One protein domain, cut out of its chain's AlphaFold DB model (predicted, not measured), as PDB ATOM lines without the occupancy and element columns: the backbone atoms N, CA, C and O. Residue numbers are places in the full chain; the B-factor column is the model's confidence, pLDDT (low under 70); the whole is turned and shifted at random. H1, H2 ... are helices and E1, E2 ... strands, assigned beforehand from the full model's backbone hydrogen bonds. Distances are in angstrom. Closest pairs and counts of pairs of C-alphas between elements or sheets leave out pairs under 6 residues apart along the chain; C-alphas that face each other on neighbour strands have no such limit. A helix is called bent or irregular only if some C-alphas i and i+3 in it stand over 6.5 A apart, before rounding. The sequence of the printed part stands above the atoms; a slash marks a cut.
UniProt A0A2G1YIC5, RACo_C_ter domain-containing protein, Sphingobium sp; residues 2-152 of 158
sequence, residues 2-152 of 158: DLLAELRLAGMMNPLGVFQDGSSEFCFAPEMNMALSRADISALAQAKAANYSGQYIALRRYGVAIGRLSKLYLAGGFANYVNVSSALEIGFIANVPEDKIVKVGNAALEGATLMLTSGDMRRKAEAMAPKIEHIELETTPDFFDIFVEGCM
ATOM      1  N   ASP A   2       7.286 135.997 103.012       94.12
ATOM      2  CA  ASP A   2       5.992 136.682 103.076       94.12
ATOM      3  C   ASP A   2       4.966 136.040 102.140       94.12
ATOM      4  O   ASP A   2       3.919 135.618 102.600       94.12
ATOM      5  N   LEU A   3       5.327 135.783 100.876       95.44
ATOM      6  CA  LEU A   3       4.456 135.051  99.946       95.44
ATOM      7  C   LEU A   3       4.015 133.670 100.478       95.44
ATOM      8  O   LEU A   3       2.860 133.301 100.326       95.44
ATOM      9  N   LEU A   4       4.904 132.911 101.130       96.06
ATOM     10  CA  LEU A   4       4.550 131.605 101.711       96.06
ATOM     11  C   LEU A   4       3.580 131.760 102.887       96.06
ATOM     12  O   LEU A   4       2.663 130.954 103.027       96.06
ATOM     13  N   ALA A   5       3.794 132.777 103.726       96.62
ATOM     14  CA  ALA A   5       2.913 133.093 104.843       96.62
ATOM     15  C   ALA A   5       1.528 133.512 104.339       96.62
ATOM     16  O   ALA A   5       0.530 132.949 104.772       96.62
ATOM     17  N   GLU A   6       1.461 134.407 103.354       97.12
ATOM     18  CA  GLU A   6       0.200 134.866 102.769       97.12
ATOM     19  C   GLU A   6      -0.562 133.734 102.077       97.12
ATOM     20  O   GLU A   6      -1.752 133.553 102.322       97.12
ATOM     21  N   LEU A   7       0.113 132.893 101.285       96.88
ATOM     22  CA  LEU A   7      -0.515 131.717 100.665       96.88
ATOM     23  C   LEU A   7      -1.106 130.761 101.709       96.88
ATOM     24  O   LEU A   7      -2.157 130.155 101.483       96.88
ATOM     25  N   ARG A   8      -0.437 130.627 102.858       96.19
ATOM     26  CA  ARG A   8      -0.881 129.797 103.979       96.19
ATOM     27  C   ARG A   8      -2.070 130.413 104.720       96.19
ATOM     28  O   ARG A   8      -3.017 129.690 105.027       96.19
ATOM     29  N   LEU A   9      -2.027 131.718 104.989       95.81
ATOM     30  CA  LEU A   9      -3.072 132.473 105.690       95.81
ATOM     31  C   LEU A   9      -4.343 132.613 104.847       95.81
ATOM     32  O   LEU A   9      -5.445 132.440 105.360       95.81
ATOM     33  N   ALA A  10      -4.195 132.837 103.541       96.62
ATOM     34  CA  ALA A  10      -5.297 132.875 102.583       96.62
ATOM     35  C   ALA A  10      -5.900 131.487 102.302       96.62
ATOM     36  O   ALA A  10      -6.851 131.364 101.533       96.62
ATOM     37  N   GLY A  11      -5.334 130.424 102.884       95.75
ATOM     38  CA  GLY A  11      -5.783 129.053 102.678       95.75
ATOM     39  C   GLY A  11      -5.514 128.518 101.274       95.75
ATOM     40  O   GLY A  11      -5.982 127.434 100.968       95.75
ATOM     41  N   MET A  12      -4.747 129.220 100.435       97.12
ATOM     42  CA  MET A  12      -4.384 128.776  99.081       97.12
ATOM     43  C   MET A  12      -3.333 127.660  99.105       97.12
ATOM     44  O   MET A  12      -3.204 126.906  98.144       97.12
ATOM     45  N   MET A  13      -2.606 127.530 100.216       97.12
ATOM     46  CA  MET A  13      -1.573 126.526 100.440       97.12
ATOM     47  C   MET A  13      -1.739 125.879 101.819       97.12
ATOM     48  O   MET A  13      -1.934 126.556 102.829       97.12
ATOM     49  N   ASN A  14      -1.644 124.553 101.884       96.88
ATOM     50  CA  ASN A  14      -1.708 123.817 103.145       96.88
ATOM     51  C   ASN A  14      -0.351 123.845 103.903       96.88
ATOM     52  O   ASN A  14       0.662 124.290 103.356       96.88
ATOM     53  N   PRO A  15      -0.272 123.342 105.151       96.88
ATOM     54  CA  PRO A  15       0.982 123.326 105.914       96.88
ATOM     55  C   PRO A  15       2.122 122.512 105.277       96.88
ATOM     56  O   PRO A  15       3.275 122.720 105.632       96.88
ATOM     57  N   LEU A  16       1.834 121.599 104.346       96.38
ATOM     58  CA  LEU A  16       2.832 120.813 103.600       96.38
ATOM     59  C   LEU A  16       3.313 121.541 102.327       96.38
ATOM     60  O   LEU A  16       4.019 120.978 101.485       96.38
ATOM     61  N   GLY A  17       2.886 122.791 102.154       96.00
ATOM     62  CA  GLY A  17       3.206 123.625 101.008       96.00
ATOM     63  C   GLY A  17       2.393 123.310  99.750       96.00
ATOM     64  O   GLY A  17       2.752 123.780  98.671       96.00
ATOM     65  N   VAL A  18       1.390 122.429  99.824       96.81
ATOM     66  CA  VAL A  18       0.604 121.986  98.658       96.81
ATOM     67  C   VAL A  18      -0.481 123.018  98.372       96.81
ATOM     68  O   VAL A  18      -1.201 123.405  99.295       96.81
ATOM     69  N   PHE A  19      -0.609 123.438  97.113       97.44
ATOM     70  CA  PHE A  19      -1.671 124.344  96.681       97.44
ATOM     71  C   PHE A  19      -3.034 123.642  96.690       97.44
ATOM     72  O   PHE A  19      -3.143 122.481  96.296       97.44
ATOM     73  N   GLN A  20      -4.077 124.334  97.151       95.25
ATOM     74  CA  GLN A  20      -5.422 123.752  97.284       95.25
ATOM     75  C   GLN A  20      -6.085 123.425  95.946       95.25
ATOM     76  O   GLN A  20      -6.903 122.514  95.872       95.25
ATOM     77  N   ASP A  21      -5.748 124.165  94.894       94.56
ATOM     78  CA  ASP A  21      -6.285 123.969  93.547       94.56
ATOM     79  C   ASP A  21      -5.603 122.816  92.786       94.56
ATOM     80  O   ASP A  21      -5.973 122.518  91.652       94.56
ATOM     81  N   GLY A  22      -4.615 122.154  93.402       93.56
ATOM     82  CA  GLY A  22      -3.849 121.068  92.795       93.56
ATOM     83  C   GLY A  22      -2.811 121.524  91.767       93.56
ATOM     84  O   GLY A  22      -2.202 120.675  91.114       93.56
ATOM     85  N   SER A  23      -2.587 122.835  91.619       95.00
ATOM     86  CA  SER A  23      -1.552 123.378  90.740       95.00
ATOM     87  C   SER A  23      -0.142 122.958  91.185       95.00
ATOM     88  O   SER A  23       0.109 122.578  92.333       95.00
ATOM     89  N   SER A  24       0.815 123.009  90.256       94.31
ATOM     90  CA  SER A  24       2.239 122.790  90.546       94.31
ATOM     91  C   SER A  24       3.002 124.083  90.836       94.31
ATOM     92  O   SER A  24       4.144 124.024  91.300       94.31
ATOM     93  N   GLU A  25       2.395 125.238  90.566       96.88
ATOM     94  CA  GLU A  25       3.008 126.557  90.681       96.88
ATOM     95  C   GLU A  25       1.973 127.647  90.966       96.88
ATOM     96  O   GLU A  25       0.829 127.567  90.525       96.88
ATOM     97  N   PHE A  26       2.406 128.690  91.672       96.88
ATOM     98  CA  PHE A  26       1.631 129.899  91.917       96.88
ATOM     99  C   PHE A  26       2.259 131.075  91.170       96.88
ATOM    100  O   PHE A  26       3.369 131.501  91.497       96.88
ATOM    101  N   CYS A  27       1.559 131.610  90.171       96.06
ATOM    102  CA  CYS A  27       2.025 132.766  89.412       96.06
ATOM    103  C   CYS A  27       1.708 134.065  90.166       96.06
ATOM    104  O   CYS A  27       0.542 134.400  90.365       96.06
ATOM    105  N   PHE A  28       2.744 134.792  90.589       95.25
ATOM    106  CA  PHE A  28       2.596 136.021  91.380       95.25
ATOM    107  C   PHE A  28       2.904 137.299  90.591       95.25
ATOM    108  O   PHE A  28       2.576 138.385  91.059       95.25
ATOM    109  N   ALA A  29       3.516 137.180  89.408       96.25
ATOM    110  CA  ALA A  29       3.660 138.277  88.450       96.25
ATOM    111  C   ALA A  29       3.617 137.727  87.009       96.25
ATOM    112  O   ALA A  29       4.671 137.467  86.412       96.25
ATOM    113  N   PRO A  30       2.411 137.491  86.455       93.88
ATOM    114  CA  PRO A  30       2.228 136.893  85.129       93.88
ATOM    115  C   PRO A  30       2.897 137.679  84.001       93.88
ATOM    116  O   PRO A  30       3.508 137.095  83.111       93.88
ATOM    117  N   GLU A  31       2.843 139.007  84.059       97.19
ATOM    118  CA  GLU A  31       3.463 139.910  83.088       97.19
ATOM    119  C   GLU A  31       4.994 139.808  83.050       97.19
ATOM    120  O   GLU A  31       5.609 140.130  82.034       97.19
ATOM    121  N   MET A  32       5.607 139.325  84.134       96.75
ATOM    122  CA  MET A  32       7.045 139.062  84.237       96.75
ATOM    123  C   MET A  32       7.384 137.569  84.147       96.75
ATOM    124  O   MET A  32       8.548 137.202  84.298       96.75
ATOM    125  N   ASN A  33       6.389 136.707  83.908       95.56
ATOM    126  CA  ASN A  33       6.526 135.252  83.922       95.56
ATOM    127  C   ASN A  33       7.196 134.728  85.209       95.56
ATOM    128  O   ASN A  33       8.068 133.858  85.165       95.56
ATOM    129  N   MET A  34       6.825 135.293  86.364       97.12
ATOM    130  CA  MET A  34       7.352 134.873  87.664       97.12
ATOM    131  C   MET A  34       6.324 134.029  88.415       97.12
ATOM    132  O   MET A  34       5.192 134.457  88.670       97.12
ATOM    133  N   ALA A  35       6.750 132.834  88.806       97.00
ATOM    134  CA  ALA A  35       5.950 131.890  89.564       97.00
ATOM    135  C   ALA A  35       6.779 131.234  90.670       97.00
ATOM    136  O   ALA A  35       8.008 131.211  90.623       97.00
ATOM    137  N   LEU A  36       6.082 130.725  91.682       97.19
ATOM    138  CA  LEU A  36       6.645 129.937  92.767       97.19
ATOM    139  C   LEU A  36       6.207 128.484  92.587       97.19
ATOM    140  O   LEU A  36       5.021 128.178  92.720       97.19
ATOM    141  N   SER A  37       7.147 127.588  92.302       97.38
ATOM    142  CA  SER A  37       6.843 126.175  92.085       97.38
ATOM    143  C   SER A  37       6.781 125.382  93.393       97.38
ATOM    144  O   SER A  37       7.320 125.771  94.434       97.38
ATOM    145  N   ARG A  38       6.195 124.183  93.335       96.12
ATOM    146  CA  ARG A  38       6.263 123.201  94.430       96.12
ATOM    147  C   ARG A  38       7.700 122.797  94.782       96.12
ATOM    148  O   ARG A  38       7.965 122.486  95.944       96.12
ATOM    149  N   ALA A  39       8.623 122.818  93.818       97.12
ATOM    150  CA  ALA A  39      10.035 122.538  94.067       97.12
ATOM    151  C   ALA A  39      10.695 123.665  94.879       97.12
ATOM    152  O   ALA A  39      11.385 123.380  95.858       97.12
ATOM    153  N   ASP A  40      10.401 124.927  94.549       97.62
ATOM    154  CA  ASP A  40      10.882 126.089  95.309       97.62
ATOM    155  C   ASP A  40      10.348 126.070  96.743       97.62
ATOM    156  O   ASP A  40      11.096 126.270  97.700       97.62
ATOM    157  N   ILE A  41       9.058 125.759  96.908       97.50
ATOM    158  CA  ILE A  41       8.428 125.610  98.226       97.50
ATOM    159  C   ILE A  41       9.116 124.507  99.036       97.50
ATOM    160  O   ILE A  41       9.377 124.701 100.219       97.50
ATOM    161  N   SER A  42       9.442 123.373  98.411       97.06
ATOM    162  CA  SER A  42      10.161 122.273  99.067       97.06
ATOM    163  C   SER A  42      11.564 122.690  99.528       97.06
ATOM    164  O   SER A  42      11.940 122.442 100.674       97.06
ATOM    165  N   ALA A  43      12.321 123.402  98.687       97.75
ATOM    166  CA  ALA A  43      13.641 123.917  99.057       97.75
ATOM    167  C   ALA A  43      13.557 124.935 100.211       97.75
ATOM    168  O   ALA A  43      14.341 124.886 101.161       97.75
ATOM    169  N   LEU A  44      12.561 125.826 100.177       96.31
ATOM    170  CA  LEU A  44      12.301 126.793 101.247       96.31
ATOM    171  C   LEU A  44      11.859 126.111 102.549       96.31
ATOM    172  O   LEU A  44      12.264 126.546 103.630       96.31
ATOM    173  N   ALA A  45      11.077 125.031 102.460       97.81
ATOM    174  CA  ALA A  45      10.693 124.213 103.606       97.81
ATOM    175  C   ALA A  45      11.925 123.610 104.299       97.81
ATOM    176  O   ALA A  45      12.055 123.707 105.515       97.81
ATOM    177  N   GLN A  46      12.877 123.069 103.534       97.25
ATOM    178  CA  GLN A  46      14.122 122.517 104.083       97.25
ATOM    179  C   GLN A  46      15.015 123.606 104.701       97.25
ATOM    180  O   GLN A  46      15.556 123.428 105.793       97.25
ATOM    181  N   ALA A  47      15.130 124.764 104.043       94.94
ATOM    182  CA  ALA A  47      15.909 125.889 104.557       94.94
ATOM    183  C   ALA A  47      15.341 126.442 105.878       94.94
ATOM    184  O   ALA A  47      16.096 126.748 106.809       94.94
ATOM    185  N   LYS A  48      14.008 126.550 105.995       95.12
ATOM    186  CA  LYS A  48      13.383 126.951 107.262       95.12
ATOM    187  C   LYS A  48      13.487 125.850 108.316       95.12
ATOM    188  O   LYS A  48      13.716 126.180 109.475       95.12
ATOM    189  N   ALA A  49      13.384 124.576 107.926       96.88
ATOM    190  CA  ALA A  49      13.499 123.442 108.838       96.88
ATOM    191  C   ALA A  49      14.864 123.411 109.529       96.88
ATOM    192  O   ALA A  49      14.930 123.178 110.729       96.88
ATOM    193  N   ALA A  50      15.944 123.751 108.822       95.00
ATOM    194  CA  ALA A  50      17.265 123.885 109.436       95.00
ATOM    195  C   ALA A  50      17.281 124.927 110.578       95.00
ATOM    196  O   ALA A  50      17.794 124.654 111.664       95.00
ATOM    197  N   ASN A  51      16.664 126.098 110.366       94.00
ATOM    198  CA  ASN A  51      16.539 127.129 111.403       94.00
ATOM    199  C   ASN A  51      15.613 126.687 112.542       94.00
ATOM    200  O   ASN A  51      15.930 126.916 113.712       94.00
ATOM    201  N   TYR A  52      14.491 126.049 112.208       96.44
ATOM    202  CA  TYR A  52      13.544 125.495 113.170       96.44
ATOM    203  C   TYR A  52      14.231 124.494 114.098       96.44
ATOM    204  O   TYR A  52      14.219 124.678 115.313       96.44
ATOM    205  N   SER A  53      14.879 123.473 113.530       96.56
ATOM    206  CA  SER A  53      15.525 122.397 114.279       96.56
ATOM    207  C   SER A  53      16.628 122.927 115.183       96.56
ATOM    208  O   SER A  53      16.685 122.543 116.347       96.56
ATOM    209  N   GLY A  54      17.460 123.855 114.695       96.06
ATOM    210  CA  GLY A  54      18.515 124.461 115.507       96.06
ATOM    211  C   GLY A  54      17.972 125.188 116.738       96.06
ATOM    212  O   GLY A  54      18.429 124.953 117.856       96.06
ATOM    213  N   GLN A  55      16.947 126.024 116.551       95.75
ATOM    214  CA  GLN A  55      16.303 126.746 117.652       95.75
ATOM    215  C   GLN A  55      15.591 125.793 118.619       95.75
ATOM    216  O   GLN A  55      15.769 125.903 119.832       95.75
ATOM    217  N   TYR A  56      14.824 124.836 118.093       95.56
ATOM    218  CA  TYR A  56      14.073 123.861 118.883       95.56
ATOM    219  C   TYR A  56      15.003 123.007 119.756       95.56
ATOM    220  O   TYR A  56      14.814 122.906 120.970       95.56
ATOM    221  N   ILE A  57      16.047 122.428 119.155       95.88
ATOM    222  CA  ILE A  57      17.005 121.562 119.851       95.88
ATOM    223  C   ILE A  57      17.776 122.356 120.904       95.88
ATOM    224  O   ILE A  57      17.931 121.865 122.022       95.88
ATOM    225  N   ALA A  58      18.203 123.587 120.596       94.88
ATOM    226  CA  ALA A  58      18.873 124.443 121.569       94.88
ATOM    227  C   ALA A  58      17.968 124.735 122.777       94.88
ATOM    228  O   ALA A  58      18.361 124.490 123.917       94.88
ATOM    229  N   LEU A  59      16.730 125.184 122.552       94.00
ATOM    230  CA  LEU A  59      15.783 125.475 123.634       94.00
ATOM    231  C   LEU A  59      15.504 124.248 124.503       94.00
ATOM    232  O   LEU A  59      15.547 124.334 125.733       94.00
ATOM    233  N   ARG A  60      15.300 123.092 123.864       93.44
ATOM    234  CA  ARG A  60      15.096 121.815 124.549       93.44
ATOM    235  C   ARG A  60      16.312 121.404 125.377       93.44
ATOM    236  O   ARG A  60      16.149 121.026 126.533       93.44
ATOM    237  N   ARG A  61      17.524 121.498 124.818       92.69
ATOM    238  CA  ARG A  61      18.786 121.138 125.489       92.69
ATOM    239  C   ARG A  61      19.006 121.952 126.763       92.69
ATOM    240  O   ARG A  61      19.450 121.394 127.761       92.69
ATOM    241  N   TYR A  62      18.656 123.238 126.738       91.00
ATOM    242  CA  TYR A  62      18.761 124.135 127.893       91.00
ATOM    243  C   TYR A  62      17.522 124.127 128.808       91.00
ATOM    244  O   TYR A  62      17.518 124.817 129.828       91.00
ATOM    245  N   GLY A  63      16.470 123.370 128.473       92.44
ATOM    246  CA  GLY A  63      15.233 123.310 129.259       92.44
ATOM    247  C   GLY A  63      14.492 124.651 129.344       92.44
ATOM    248  O   GLY A  63      13.815 124.930 130.337       92.44
ATOM    249  N   VAL A  64      14.644 125.512 128.332       90.56
ATOM    250  CA  VAL A  64      14.035 126.847 128.295       90.56
ATOM    251  C   VAL A  64      12.781 126.802 127.432       90.56
ATOM    252  O   VAL A  64      12.854 126.661 126.216       90.56
ATOM    253  N   ALA A  65      11.620 126.981 128.060       89.94
ATOM    254  CA  ALA A  65      10.369 127.167 127.332       89.94
ATOM    255  C   ALA A  65      10.396 128.478 126.528       89.94
ATOM    256  O   ALA A  65      10.868 129.500 127.036       89.94
ATOM    257  N   ILE A  66       9.813 128.481 125.323       89.56
ATOM    258  CA  ILE A  66       9.757 129.656 124.431       89.56
ATOM    259  C   ILE A  66       9.216 130.893 125.163       89.56
ATOM    260  O   ILE A  66       9.799 131.975 125.082       89.56
ATOM    261  N   GLY A  67       8.155 130.733 125.960       86.31
ATOM    262  CA  GLY A  67       7.549 131.833 126.720       86.31
ATOM    263  C   GLY A  67       8.490 132.508 127.732       86.31
ATOM    264  O   GLY A  67       8.279 133.672 128.083       86.31
ATOM    265  N   ARG A  68       9.554 131.816 128.166       90.56
ATOM    266  CA  ARG A  68      10.557 132.330 129.113       90.56
ATOM    267  C   ARG A  68      11.694 133.100 128.447       90.56
ATOM    268  O   ARG A  68      12.502 133.691 129.160       90.56
ATOM    269  N   LEU A  69      11.767 133.123 127.117       91.88
ATOM    270  CA  LEU A  69      12.736 133.957 126.415       91.88
ATOM    271  C   LEU A  69      12.420 135.435 126.659       91.88
ATOM    272  O   LEU A  69      11.278 135.875 126.501       91.88
ATOM    273  N   SER A  70      13.437 136.202 127.051       93.81
ATOM    274  CA  SER A  70      13.308 137.648 127.261       93.81
ATOM    275  C   SER A  70      13.369 138.416 125.945       93.81
ATOM    276  O   SER A  70      12.595 139.347 125.744       93.81
ATOM    277  N   LYS A  71      14.294 138.026 125.058       95.31
ATOM    278  CA  LYS A  71      14.513 138.628 123.741       95.31
ATOM    279  C   LYS A  71      14.995 137.579 122.741       95.31
ATOM    280  O   LYS A  71      15.722 136.664 123.123       95.31
ATOM    281  N   LEU A  72      14.625 137.760 121.477       94.88
ATOM    282  CA  LEU A  72      15.163 137.036 120.328       94.88
ATOM    283  C   LEU A  72      15.845 138.047 119.402       94.88
ATOM    284  O   LEU A  72      15.182 138.881 118.784       94.88
ATOM    285  N   TYR A  73      17.173 137.993 119.327       95.25
ATOM    286  CA  TYR A  73      17.948 138.881 118.465       95.25
ATOM    287  C   TYR A  73      18.115 138.258 117.080       95.25
ATOM    288  O   TYR A  73      18.647 137.157 116.955       95.25
ATOM    289  N   LEU A  74      17.689 138.975 116.041       94.12
ATOM    290  CA  LEU A  74      17.835 138.561 114.649       94.12
ATOM    291  C   LEU A  74      18.968 139.358 113.999       94.12
ATOM    292  O   LEU A  74      18.869 140.574 113.816       94.12
ATOM    293  N   ALA A  75      20.045 138.658 113.657       93.69
ATOM    294  CA  ALA A  75      21.221 139.218 113.001       93.69
ATOM    295  C   ALA A  75      21.368 138.685 111.567       93.69
ATOM    296  O   ALA A  75      20.871 137.613 111.227       93.69
ATOM    297  N   GLY A  76      22.093 139.430 110.734       88.56
ATOM    298  CA  GLY A  76      22.396 139.082 109.347       88.56
ATOM    299  C   GLY A  76      21.676 139.966 108.328       88.56
ATOM    300  O   GLY A  76      20.676 140.617 108.624       88.56
ATOM    301  N   GLY A  77      22.198 139.986 107.097       83.50
ATOM    302  CA  GLY A  77      21.652 140.822 106.020       83.50
ATOM    303  C   GLY A  77      20.197 140.492 105.689       83.50
ATOM    304  O   GLY A  77      19.401 141.397 105.459       83.50
ATOM    305  N   PHE A  78      19.830 139.210 105.754       80.44
ATOM    306  CA  PHE A  78      18.454 138.760 105.559       80.44
ATOM    307  C   PHE A  78      17.528 139.200 106.704       80.44
ATOM    308  O   PHE A  78      16.453 139.736 106.452       80.44
ATOM    309  N   ALA A  79      17.971 139.055 107.959       79.81
ATOM    310  CA  ALA A  79      17.182 139.365 109.153       79.81
ATOM    311  C   ALA A  79      16.653 140.809 109.201       79.81
ATOM    312  O   ALA A  79      15.584 141.056 109.757       79.81
ATOM    313  N   ASN A  80      17.364 141.760 108.586       79.69
ATOM    314  CA  ASN A  80      16.908 143.147 108.490       79.69
ATOM    315  C   ASN A  80      15.576 143.284 107.740       79.69
ATOM    316  O   ASN A  80      14.694 144.028 108.176       79.69
ATOM    317  N   TYR A  81      15.407 142.527 106.657       84.25
ATOM    318  CA  TYR A  81      14.255 142.634 105.759       84.25
ATOM    319  C   TYR A  81      13.154 141.614 106.055       84.25
ATOM    320  O   TYR A  81      12.058 141.744 105.528       84.25
ATOM    321  N   VAL A  82      13.416 140.625 106.913       87.69
ATOM    322  CA  VAL A  82      12.416 139.622 107.307       87.69
ATOM    323  C   VAL A  82      11.193 140.291 107.932       87.69
ATOM    324  O   VAL A  82      11.322 141.008 108.927       87.69
ATOM    325  N   ASN A  83      10.001 140.023 107.402       94.19
ATOM    326  CA  ASN A  83       8.762 140.308 108.112       94.19
ATOM    327  C   ASN A  83       8.638 139.341 109.301       94.19
ATOM    328  O   ASN A  83       8.660 138.120 109.131       94.19
ATOM    329  N   VAL A  84       8.563 139.894 110.513       94.62
ATOM    330  CA  VAL A  84       8.575 139.105 111.749       94.62
ATOM    331  C   VAL A  84       7.309 138.262 111.873       94.62
ATOM    332  O   VAL A  84       7.409 137.068 112.149       94.62
ATOM    333  N   SER A  85       6.145 138.847 111.589       95.00
ATOM    334  CA  SER A  85       4.867 138.137 111.597       95.00
ATOM    335  C   SER A  85       4.877 136.963 110.612       95.00
ATOM    336  O   SER A  85       4.602 135.830 111.005       95.00
ATOM    337  N   SER A  86       5.326 137.180 109.370       96.44
ATOM    338  CA  SER A  86       5.433 136.101 108.377       96.44
ATOM    339  C   SER A  86       6.414 135.001 108.802       96.44
ATOM    340  O   SER A  86       6.163 133.822 108.560       96.44
ATOM    341  N   ALA A  87       7.534 135.361 109.437       95.62
ATOM    342  CA  ALA A  87       8.520 134.399 109.929       95.62
ATOM    343  C   ALA A  87       7.997 133.546 111.095       95.62
ATOM    344  O   ALA A  87       8.312 132.355 111.156       95.62
ATOM    345  N   LEU A  88       7.208 134.135 111.997       95.50
ATOM    346  CA  LEU A  88       6.517 133.415 113.068       95.50
ATOM    347  C   LEU A  88       5.467 132.463 112.488       95.50
ATOM    348  O   LEU A  88       5.469 131.277 112.818       95.50
ATOM    349  N   GLU A  89       4.635 132.959 111.570       95.62
ATOM    350  CA  GLU A  89       3.515 132.215 110.984       95.62
ATOM    351  C   GLU A  89       3.971 130.927 110.295       95.62
ATOM    352  O   GLU A  89       3.374 129.862 110.451       95.62
ATOM    353  N   ILE A  90       5.084 130.988 109.561       96.56
ATOM    354  CA  ILE A  90       5.600 129.808 108.866       96.56
ATOM    355  C   ILE A  90       6.566 128.962 109.706       96.56
ATOM    356  O   ILE A  90       7.116 127.982 109.194       96.56
ATOM    357  N   GLY A  91       6.809 129.335 110.965       95.81
ATOM    358  CA  GLY A  91       7.716 128.623 111.867       95.81
ATOM    359  C   GLY A  91       9.173 128.676 111.420       95.81
ATOM    360  O   GLY A  91       9.856 127.660 111.405       95.81
ATOM    361  N   PHE A  92       9.648 129.839 110.984       95.75
ATOM    362  CA  PHE A  92      11.069 130.058 110.691       95.75
ATOM    363  C   PHE A  92      11.865 130.440 111.937       95.75
ATOM    364  O   PHE A  92      13.019 130.043 112.098       95.75
ATOM    365  N   ILE A  93      11.233 131.193 112.833       95.00
ATOM    366  CA  ILE A  93      11.790 131.596 114.123       95.00
ATOM    367  C   ILE A  93      10.938 131.051 115.266       95.00
ATOM    368  O   ILE A  93       9.764 130.728 115.076       95.00
ATOM    369  N   ALA A  94      11.541 130.937 116.451       94.62
ATOM    370  CA  ALA A  94      10.832 130.551 117.664       94.62
ATOM    371  C   ALA A  94       9.610 131.453 117.887       94.62
ATOM    372  O   ALA A  94       9.697 132.672 117.721       94.62
ATOM    373  N   ASN A  95       8.488 130.849 118.285       93.94
ATOM    374  CA  ASN A  95       7.191 131.515 118.399       93.94
ATOM    375  C   ASN A  95       7.086 132.396 119.661       93.94
ATOM    376  O   ASN A  95       6.289 132.146 120.566       93.94
ATOM    377  N   VAL A  96       7.967 133.391 119.765       93.81
ATOM    378  CA  VAL A  96       7.970 134.388 120.839       93.81
ATOM    379  C   VAL A  96       7.078 135.576 120.468       93.81
ATOM    380  O   VAL A  96       6.933 135.881 119.284       93.81
ATOM    381  N   PRO A  97       6.530 136.299 121.461       93.50
ATOM    382  CA  PRO A  97       5.869 137.578 121.225       93.50
ATOM    383  C   PRO A  97       6.729 138.538 120.390       93.50
ATOM    384  O   PRO A  97       7.936 138.660 120.615       93.50
ATOM    385  N   GLU A  98       6.105 139.224 119.432       93.50
ATOM    386  CA  GLU A  98       6.799 140.079 118.460       93.50
ATOM    387  C   GLU A  98       7.581 141.230 119.120       93.50
ATOM    388  O   GLU A  98       8.684 141.559 118.691       93.50
ATOM    389  N   ASP A  99       7.095 141.764 120.242       94.38
ATOM    390  CA  ASP A  99       7.766 142.799 121.045       94.38
ATOM    391  C   ASP A  99       9.078 142.323 121.710       94.38
ATOM    392  O   ASP A  99       9.903 143.119 122.189       94.38
ATOM    393  N   LYS A 100       9.316 141.008 121.732       95.56
ATOM    394  CA  LYS A 100      10.576 140.408 122.178       95.56
ATOM    395  C   LYS A 100      11.594 140.246 121.053       95.56
ATOM    396  O   LYS A 100      12.749 139.932 121.343       95.56
ATOM    397  N   ILE A 101      11.213 140.477 119.802       95.38
ATOM    398  CA  ILE A 101      12.081 140.278 118.643       95.38
ATOM    399  C   ILE A 101      12.806 141.585 118.322       95.38
ATOM    400  O   ILE A 101      12.199 142.644 118.198       95.38
ATOM    401  N   VAL A 102      14.133 141.520 118.206       94.88
ATOM    402  CA  VAL A 102      14.979 142.693 117.948       94.88
ATOM    403  C   VAL A 102      15.884 142.405 116.762       94.88
ATOM    404  O   VAL A 102      16.750 141.535 116.822       94.88
ATOM    405  N   LYS A 103      15.713 143.164 115.681       93.69
ATOM    406  CA  LYS A 103      16.624 143.129 114.535       93.69
ATOM    407  C   LYS A 103      17.866 143.953 114.859       93.69
ATOM    408  O   LYS A 103      17.747 145.129 115.188       93.69
ATOM    409  N   VAL A 104      19.042 143.340 114.767       94.06
ATOM    410  CA  VAL A 104      20.326 143.977 115.131       94.06
ATOM    411  C   VAL A 104      21.256 144.197 113.937       94.06
ATOM    412  O   VAL A 104      22.374 144.675 114.099       94.06
ATOM    413  N   GLY A 105      20.819 143.851 112.726       91.81
ATOM    414  CA  GLY A 105      21.625 144.009 111.522       91.81
ATOM    415  C   GLY A 105      22.843 143.104 111.476       91.81
ATOM    416  O   GLY A 105      22.796 141.938 111.875       91.81
ATOM    417  N   ASN A 106      23.935 143.609 110.907       94.12
ATOM    418  CA  ASN A 106      25.153 142.830 110.739       94.12
ATOM    419  C   ASN A 106      25.976 142.828 112.036       94.12
ATOM    420  O   ASN A 106      26.960 143.553 112.166       94.12
ATOM    421  N   ALA A 107      25.571 141.981 112.985       94.31
ATOM    422  CA  ALA A 107      26.237 141.850 114.279       94.31
ATOM    423  C   ALA A 107      27.716 141.433 114.166       94.31
ATOM    424  O   ALA A 107      28.513 141.793 115.029       94.31
ATOM    425  N   ALA A 108      28.103 140.715 113.103       94.88
ATOM    426  CA  ALA A 108      29.498 140.343 112.872       94.88
ATOM    427  C   ALA A 108      30.362 141.571 112.543       94.88
ATOM    428  O   ALA A 108      31.430 141.746 113.128       94.88
ATOM    429  N   LEU A 109      29.880 142.442 111.649       95.38
ATOM    430  CA  LEU A 109      30.572 143.686 111.306       95.38
ATOM    431  C   LEU A 109      30.604 144.656 112.493       95.38
ATOM    432  O   LEU A 109      31.654 145.215 112.793       95.38
ATOM    433  N   GLU A 110      29.481 144.809 113.198       94.94
ATOM    434  CA  GLU A 110      29.406 145.648 114.400       94.94
ATOM    435  C   GLU A 110      30.383 145.155 115.479       94.94
ATOM    436  O   GLU A 110      31.193 145.920 116.002       94.94
ATOM    437  N   GLY A 111      30.390 143.846 115.749       96.44
ATOM    438  CA  GLY A 111      31.327 143.220 116.679       96.44
ATOM    439  C   GLY A 111      32.788 143.431 116.278       96.44
ATOM    440  O   GLY A 111      33.611 143.774 117.127       96.44
ATOM    441  N   ALA A 112      33.119 143.291 114.990       97.50
ATOM    442  CA  ALA A 112      34.467 143.550 114.487       97.50
ATOM    443  C   ALA A 112      34.895 145.009 114.719       97.50
ATOM    444  O   ALA A 112      36.003 145.252 115.201       97.50
ATOM    445  N   THR A 113      34.009 145.972 114.457       97.94
ATOM    446  CA  THR A 113      34.254 147.401 114.707       97.94
ATOM    447  C   THR A 113      34.477 147.689 116.194       97.94
ATOM    448  O   THR A 113      35.426 148.391 116.551       97.94
ATOM    449  N   LEU A 114      33.665 147.102 117.079       97.75
ATOM    450  CA  LEU A 114      33.816 147.242 118.533       97.75
ATOM    451  C   LEU A 114      35.156 146.676 119.026       97.75
ATOM    452  O   LEU A 114      35.844 147.314 119.822       97.75
ATOM    453  N   MET A 115      35.567 145.507 118.529       98.06
ATOM    454  CA  MET A 115      36.861 144.904 118.874       98.06
ATOM    455  C   MET A 115      38.057 145.650 118.266       98.06
ATOM    456  O   MET A 115      39.168 145.579 118.803       98.06
ATOM    457  N   LEU A 116      37.871 146.336 117.135       98.38
ATOM    458  CA  LEU A 116      38.902 147.160 116.503       98.38
ATOM    459  C   LEU A 116      39.132 148.461 117.277       98.38
ATOM    460  O   LEU A 116      40.276 148.864 117.468       98.38
ATOM    461  N   THR A 117      38.053 149.095 117.734       98.44
ATOM    462  CA  THR A 117      38.082 150.420 118.372       98.44
ATOM    463  C   THR A 117      38.217 150.374 119.895       98.44
ATOM    464  O   THR A 117      38.576 151.381 120.503       98.44
ATOM    465  N   SER A 118      37.988 149.218 120.533       98.62
ATOM    466  CA  SER A 118      38.109 149.046 121.984       98.62
ATOM    467  C   SER A 118      38.828 147.750 122.366       98.62
ATOM    468  O   SER A 118      38.324 146.640 122.181       98.62
ATOM    469  N   GLY A 119      39.998 147.896 122.998       98.38
ATOM    470  CA  GLY A 119      40.749 146.767 123.555       98.38
ATOM    471  C   GLY A 119      40.008 146.045 124.688       98.38
ATOM    472  O   GLY A 119      40.145 144.831 124.830       98.38
ATOM    473  N   ASP A 120      39.182 146.756 125.463       98.50
ATOM    474  CA  ASP A 120      38.332 146.146 126.492       98.50
ATOM    475  C   ASP A 120      37.246 145.261 125.880       98.50
ATOM    476  O   ASP A 120      37.026 144.144 126.348       98.50
ATOM    477  N   MET A 121      36.581 145.730 124.819       98.31
ATOM    478  CA  MET A 121      35.565 144.933 124.127       98.31
ATOM    479  C   MET A 121      36.177 143.711 123.447       98.31
ATOM    480  O   MET A 121      35.594 142.630 123.519       98.31
ATOM    481  N   ARG A 122      37.380 143.849 122.877       98.56
ATOM    482  CA  ARG A 122      38.143 142.711 122.350       98.56
ATOM    483  C   ARG A 122      38.404 141.654 123.421       98.56
ATOM    484  O   ARG A 122      38.009 140.510 123.236       98.56
ATOM    485  N   ARG A 123      38.963 142.046 124.572       98.50
ATOM    486  CA  ARG A 123      39.207 141.118 125.692       98.50
ATOM    487  C   ARG A 123      37.928 140.439 126.180       98.50
ATOM    488  O   ARG A 123      37.943 139.251 126.486       98.50
ATOM    489  N   LYS A 124      36.810 141.173 126.251       97.94
ATOM    490  CA  LYS A 124      35.504 140.600 126.622       97.94
ATOM    491  C   LYS A 124      35.042 139.537 125.622       97.94
ATOM    492  O   LYS A 124      34.589 138.482 126.055       97.94
ATOM    493  N   ALA A 125      35.160 139.801 124.320       97.38
ATOM    494  CA  ALA A 125      34.791 138.850 123.274       97.38
ATOM    495  C   ALA A 125      35.687 137.598 123.303       97.38
ATOM    496  O   ALA A 125      35.174 136.480 123.324       97.38
ATOM    497  N   GLU A 126      37.006 137.779 123.410       97.56
ATOM    498  CA  GLU A 126      37.988 136.687 123.522       97.56
ATOM    499  C   GLU A 126      37.748 135.817 124.765       97.56
ATOM    500  O   GLU A 126      37.856 134.597 124.693       97.56
ATOM    501  N   ALA A 127      37.355 136.415 125.895       98.00
ATOM    502  CA  ALA A 127      37.014 135.679 127.113       98.00
ATOM    503  C   ALA A 127      35.641 134.977 127.055       98.00
ATOM    504  O   ALA A 127      35.376 134.076 127.856       98.00
ATOM    505  N   MET A 128      34.745 135.403 126.157       97.06
ATOM    506  CA  MET A 128      33.415 134.814 125.969       97.06
ATOM    507  C   MET A 128      33.447 133.631 125.000       97.06
ATOM    508  O   MET A 128      32.826 132.612 125.287       97.06
ATOM    509  N   ALA A 129      34.191 133.748 123.897       96.81
ATOM    510  CA  ALA A 129      34.283 132.732 122.851       96.81
ATOM    511  C   ALA A 129      34.528 131.292 123.360       96.81
ATOM    512  O   ALA A 129      33.771 130.408 122.962       96.81
ATOM    513  N   PRO A 130      35.483 131.014 124.277       97.50
ATOM    514  CA  PRO A 130      35.737 129.647 124.744       97.50
ATOM    515  C   PRO A 130      34.633 129.072 125.644       97.50
ATOM    516  O   PRO A 130      34.691 127.900 125.998       97.50
ATOM    517  N   LYS A 131      33.643 129.878 126.052       97.00
ATOM    518  CA  LYS A 131      32.501 129.432 126.871       97.00
ATOM    519  C   LYS A 131      31.306 128.983 126.025       97.00
ATOM    520  O   LYS A 131      30.297 128.576 126.591       97.00
ATOM    521  N   ILE A 132      31.384 129.118 124.700       95.81
ATOM    522  CA  ILE A 132      30.320 128.721 123.778       95.81
ATOM    523  C   ILE A 132      30.380 127.203 123.584       95.81
ATOM    524  O   ILE A 132      31.405 126.668 123.169       95.81
ATOM    525  N   GLU A 133      29.272 126.518 123.863       94.25
ATOM    526  CA  GLU A 133      29.103 125.087 123.592       94.25
ATOM    527  C   GLU A 133      28.469 124.894 122.209       94.25
ATOM    528  O   GLU A 133      27.423 125.475 121.909       94.25
ATOM    529  N   HIS A 134      29.103 124.080 121.363       94.19
ATOM    530  CA  HIS A 134      28.537 123.677 120.080       94.19
ATOM    531  C   HIS A 134      27.563 122.512 120.284       94.19
ATOM    532  O   HIS A 134      27.917 121.506 120.894       94.19
ATOM    533  N   ILE A 135      26.347 122.650 119.755       93.00
ATOM    534  CA  ILE A 135      25.348 121.581 119.748       93.00
ATOM    535  C   ILE A 135      25.329 120.972 118.347       93.00
ATOM    536  O   ILE A 135      24.883 121.617 117.401       93.00
ATOM    537  N   GLU A 136      25.781 119.727 118.235       93.62
ATOM    538  CA  GLU A 136      25.670 118.933 117.008       93.62
ATOM    539  C   GLU A 136      24.213 118.486 116.842       93.62
ATOM    540  O   GLU A 136      23.702 117.665 117.606       93.62
ATOM    541  N   LEU A 137      23.498 119.086 115.892       92.56
ATOM    542  CA  LEU A 137      22.055 118.892 115.756       92.56
ATOM    543  C   LEU A 137      21.730 117.483 115.255       92.56
ATOM    544  O   LEU A 137      20.809 116.849 115.754       92.56
ATOM    545  N   GLU A 138      22.507 116.982 114.303       89.19
ATOM    546  CA  GLU A 138      22.333 115.702 113.621       89.19
ATOM    547  C   GLU A 138      22.533 114.481 114.529       89.19
ATOM    548  O   GLU A 138      22.051 113.396 114.212       89.19
ATOM    549  N   THR A 139      23.214 114.649 115.668       93.19
ATOM    550  CA  THR A 139      23.409 113.578 116.662       93.19
ATOM    551  C   THR A 139      22.224 113.448 117.619       93.19
ATOM    552  O   THR A 139      22.149 112.508 118.412       93.19
ATOM    553  N   THR A 140      21.269 114.377 117.537       95.12
ATOM    554  CA  THR A 140      20.030 114.330 118.306       95.12
ATOM    555  C   THR A 140      19.199 113.109 117.878       95.12
ATOM    556  O   THR A 140      18.863 113.009 116.698       95.12
ATOM    557  N   PRO A 141      18.813 112.198 118.799       96.00
ATOM    558  CA  PRO A 141      18.150 110.940 118.438       96.00
ATOM    559  C   PRO A 141      16.884 111.091 117.585       96.00
ATOM    560  O   PRO A 141      16.625 110.258 116.723       96.00
ATOM    561  N   ASP A 142      16.117 112.159 117.804       96.75
ATOM    562  CA  ASP A 142      14.879 112.490 117.093       96.75
ATOM    563  C   ASP A 142      15.053 113.654 116.096       96.75
ATOM    564  O   ASP A 142      14.090 114.335 115.742       96.75
ATOM    565  N   PHE A 143      16.285 113.906 115.627       96.88
ATOM    566  CA  PHE A 143      16.587 115.008 114.706       96.88
ATOM    567  C   PHE A 143      15.694 114.996 113.461       96.88
ATOM    568  O   PHE A 143      15.173 116.040 113.073       96.88
ATOM    569  N   PHE A 144      15.508 113.828 112.838       96.62
ATOM    570  CA  PHE A 144      14.702 113.716 111.623       96.62
ATOM    571  C   PHE A 144      13.229 114.036 111.869       96.62
ATOM    572  O   PHE A 144      12.632 114.721 111.044       96.62
ATOM    573  N   ASP A 145      12.666 113.624 113.006       96.88
ATOM    574  CA  ASP A 145      11.281 113.949 113.361       96.88
ATOM    575  C   ASP A 145      11.118 115.463 113.548       96.88
ATOM    576  O   ASP A 145      10.199 116.071 112.994       96.88
ATOM    577  N   ILE A 146      12.071 116.099 114.241       96.94
ATOM    578  CA  ILE A 146      12.102 117.557 114.419       96.94
ATOM    579  C   ILE A 146      12.263 118.271 113.073       96.94
ATOM    580  O   ILE A 146      11.606 119.280 112.829       96.94
ATOM    581  N   PHE A 147      13.127 117.769 112.191       97.31
ATOM    582  CA  PHE A 147      13.358 118.361 110.876       97.31
ATOM    583  C   PHE A 147      12.128 118.239 109.970       97.31
ATOM    584  O   PHE A 147      11.756 119.208 109.310       97.31
ATOM    585  N   VAL A 148      11.457 117.083 109.962       96.75
ATOM    586  CA  VAL A 148      10.210 116.871 109.209       96.75
ATOM    587  C   VAL A 148       9.101 117.787 109.725       96.75
ATOM    588  O   VAL A 148       8.423 118.429 108.922       96.75
ATOM    589  N   GLU A 149       8.959 117.922 111.044       96.88
ATOM    590  CA  GLU A 149       8.048 118.895 111.656       96.88
ATOM    591  C   GLU A 149       8.422 120.332 111.248       96.88
ATOM    592  O   GLU A 149       7.570 121.122 110.831       96.88
ATOM    593  N   GLY A 150       9.719 120.644 111.263       97.00
ATOM    594  CA  GLY A 150      10.285 121.918 110.835       97.00
ATOM    595  C   GLY A 150      10.079 122.235 109.353       97.00
ATOM    596  O   GLY A 150      10.120 123.409 108.990       97.00
ATOM    597  N   CYS A 151       9.804 121.251 108.493       97.69
ATOM    598  CA  CYS A 151       9.442 121.480 107.089       97.69
ATOM    599  C   CYS A 151       8.003 121.997 106.930       97.69
ATOM    600  O   CYS A 151       7.683 122.604 105.908       97.69
ATOM    601  N   MET A 152       7.124 121.810 107.918       97.56
ATOM    602  CA  MET A 152       5.731 122.257 107.824       97.56
ATOM    603  C   MET A 152       5.613 123.774 107.991       97.56
ATOM    604  O   MET A 152       6.143 124.341 108.941       97.56
TER     605      MET A 152
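AT A GLANCE: This is residues 2 to 152 of the 158 residues of the protein "RACo_C_ter domain-containing protein" of Sphingobium sp (UniProt A0A2G1YIC5). A hairpin of two strands, E1 and E2, sits at the beginning of the long helix H2; H7 packs slantwise across H2 on one side, while H1, H3, H4 and a second two-strand sheet, E3 and E4, lie on the other side. Beyond E4, H5 and H6 meet in a corner far from the rest, and the long link back to H7 closes a wide, open loop. The printed part has 151 residues, with seven named helices and four named strands in the order H1 E1 E2 H2 E3 H3 H4 E4 H5 H6 H7; E1 and E2 are antiparallel, E3 and E4 parallel. The class is mostly helix, and the whole is loose, with a radius of gyration of the C-alphas of 18.7 A and spans of 59 by 40 by 26 A.

IN THESE COORDINATES: Look first for strands E1, residues 25 to 29, and E2, residues 34 to 37. Find C-alpha 38 at (6.263, 123.201, 94.430); from there H2, residues 38 to 61, runs 33.6 A to C-alpha 61 at (18.786, 121.138, 125.489). H1 is residues 2 to 9, E3 72 to 75, H3 77 to 81, H4 84 to 89 and E4 101 to 105. H5, residues 107 to 117, is 15.2 A long, and H6, residues 119 to 131, is 19.5 A. H6 is irregular, but only just: C-alphas 127 and 130 are 6.6 A apart. H7, residues 143 to 151, ends at C-alpha 151, (9.442, 121.480, 107.089).

HOW THE PARTS SIT: In the hairpin E1 and E2, look for N 26 and O 36, 2.9 A apart. A tight link leads from E2 to H2. Residues 45 to 56 of H2 touch H7, opposite ways at a steep tilt of 51 degrees; the closest C-alphas are those of Ala 49 and Gly 150, 4.1 A. H1 and H2 are close but not clearly touching, with Leu 4 and Ile 41 closest at 7.9 A between C-alphas. H1 touches H4, closest at the C-alphas of Ala 5 and Ser 86, 5.3 A. E3, H3, H4 and E4 form a strand-helix-strand unit, two parallel neighbour strands with helices between, its crossover right-handed; N 74 and O 102 are 2.8 A apart. The closest C-alphas of H3 and E4 are those of Asn 80 and Gly 105, 5.7 A. H5 and H6 touch only at the corner, where the C-alphas of Met 115 and Arg 122 are closest, 4.3 A. Every O i to N i+4 pair is within hydrogen-bond range in H1, H4, H5 and H7, against 19 of 20 in H2, 7 of 9 in H6 and 0 of 1 in H3, which has 1 of 2 O i to N i+3 pairs.

THE WHOLE: The two C-alphas farthest apart are those of Asp 21 and Gly 119, 60.3 A. Residues 127 to 133, of which 127 to 131 belong to H6, stand free. The links H1 to E1, H4 to E4 and H6 to H7 are long. The printed part has no cut, and no printed residue is under 70 in the model's pLDDT.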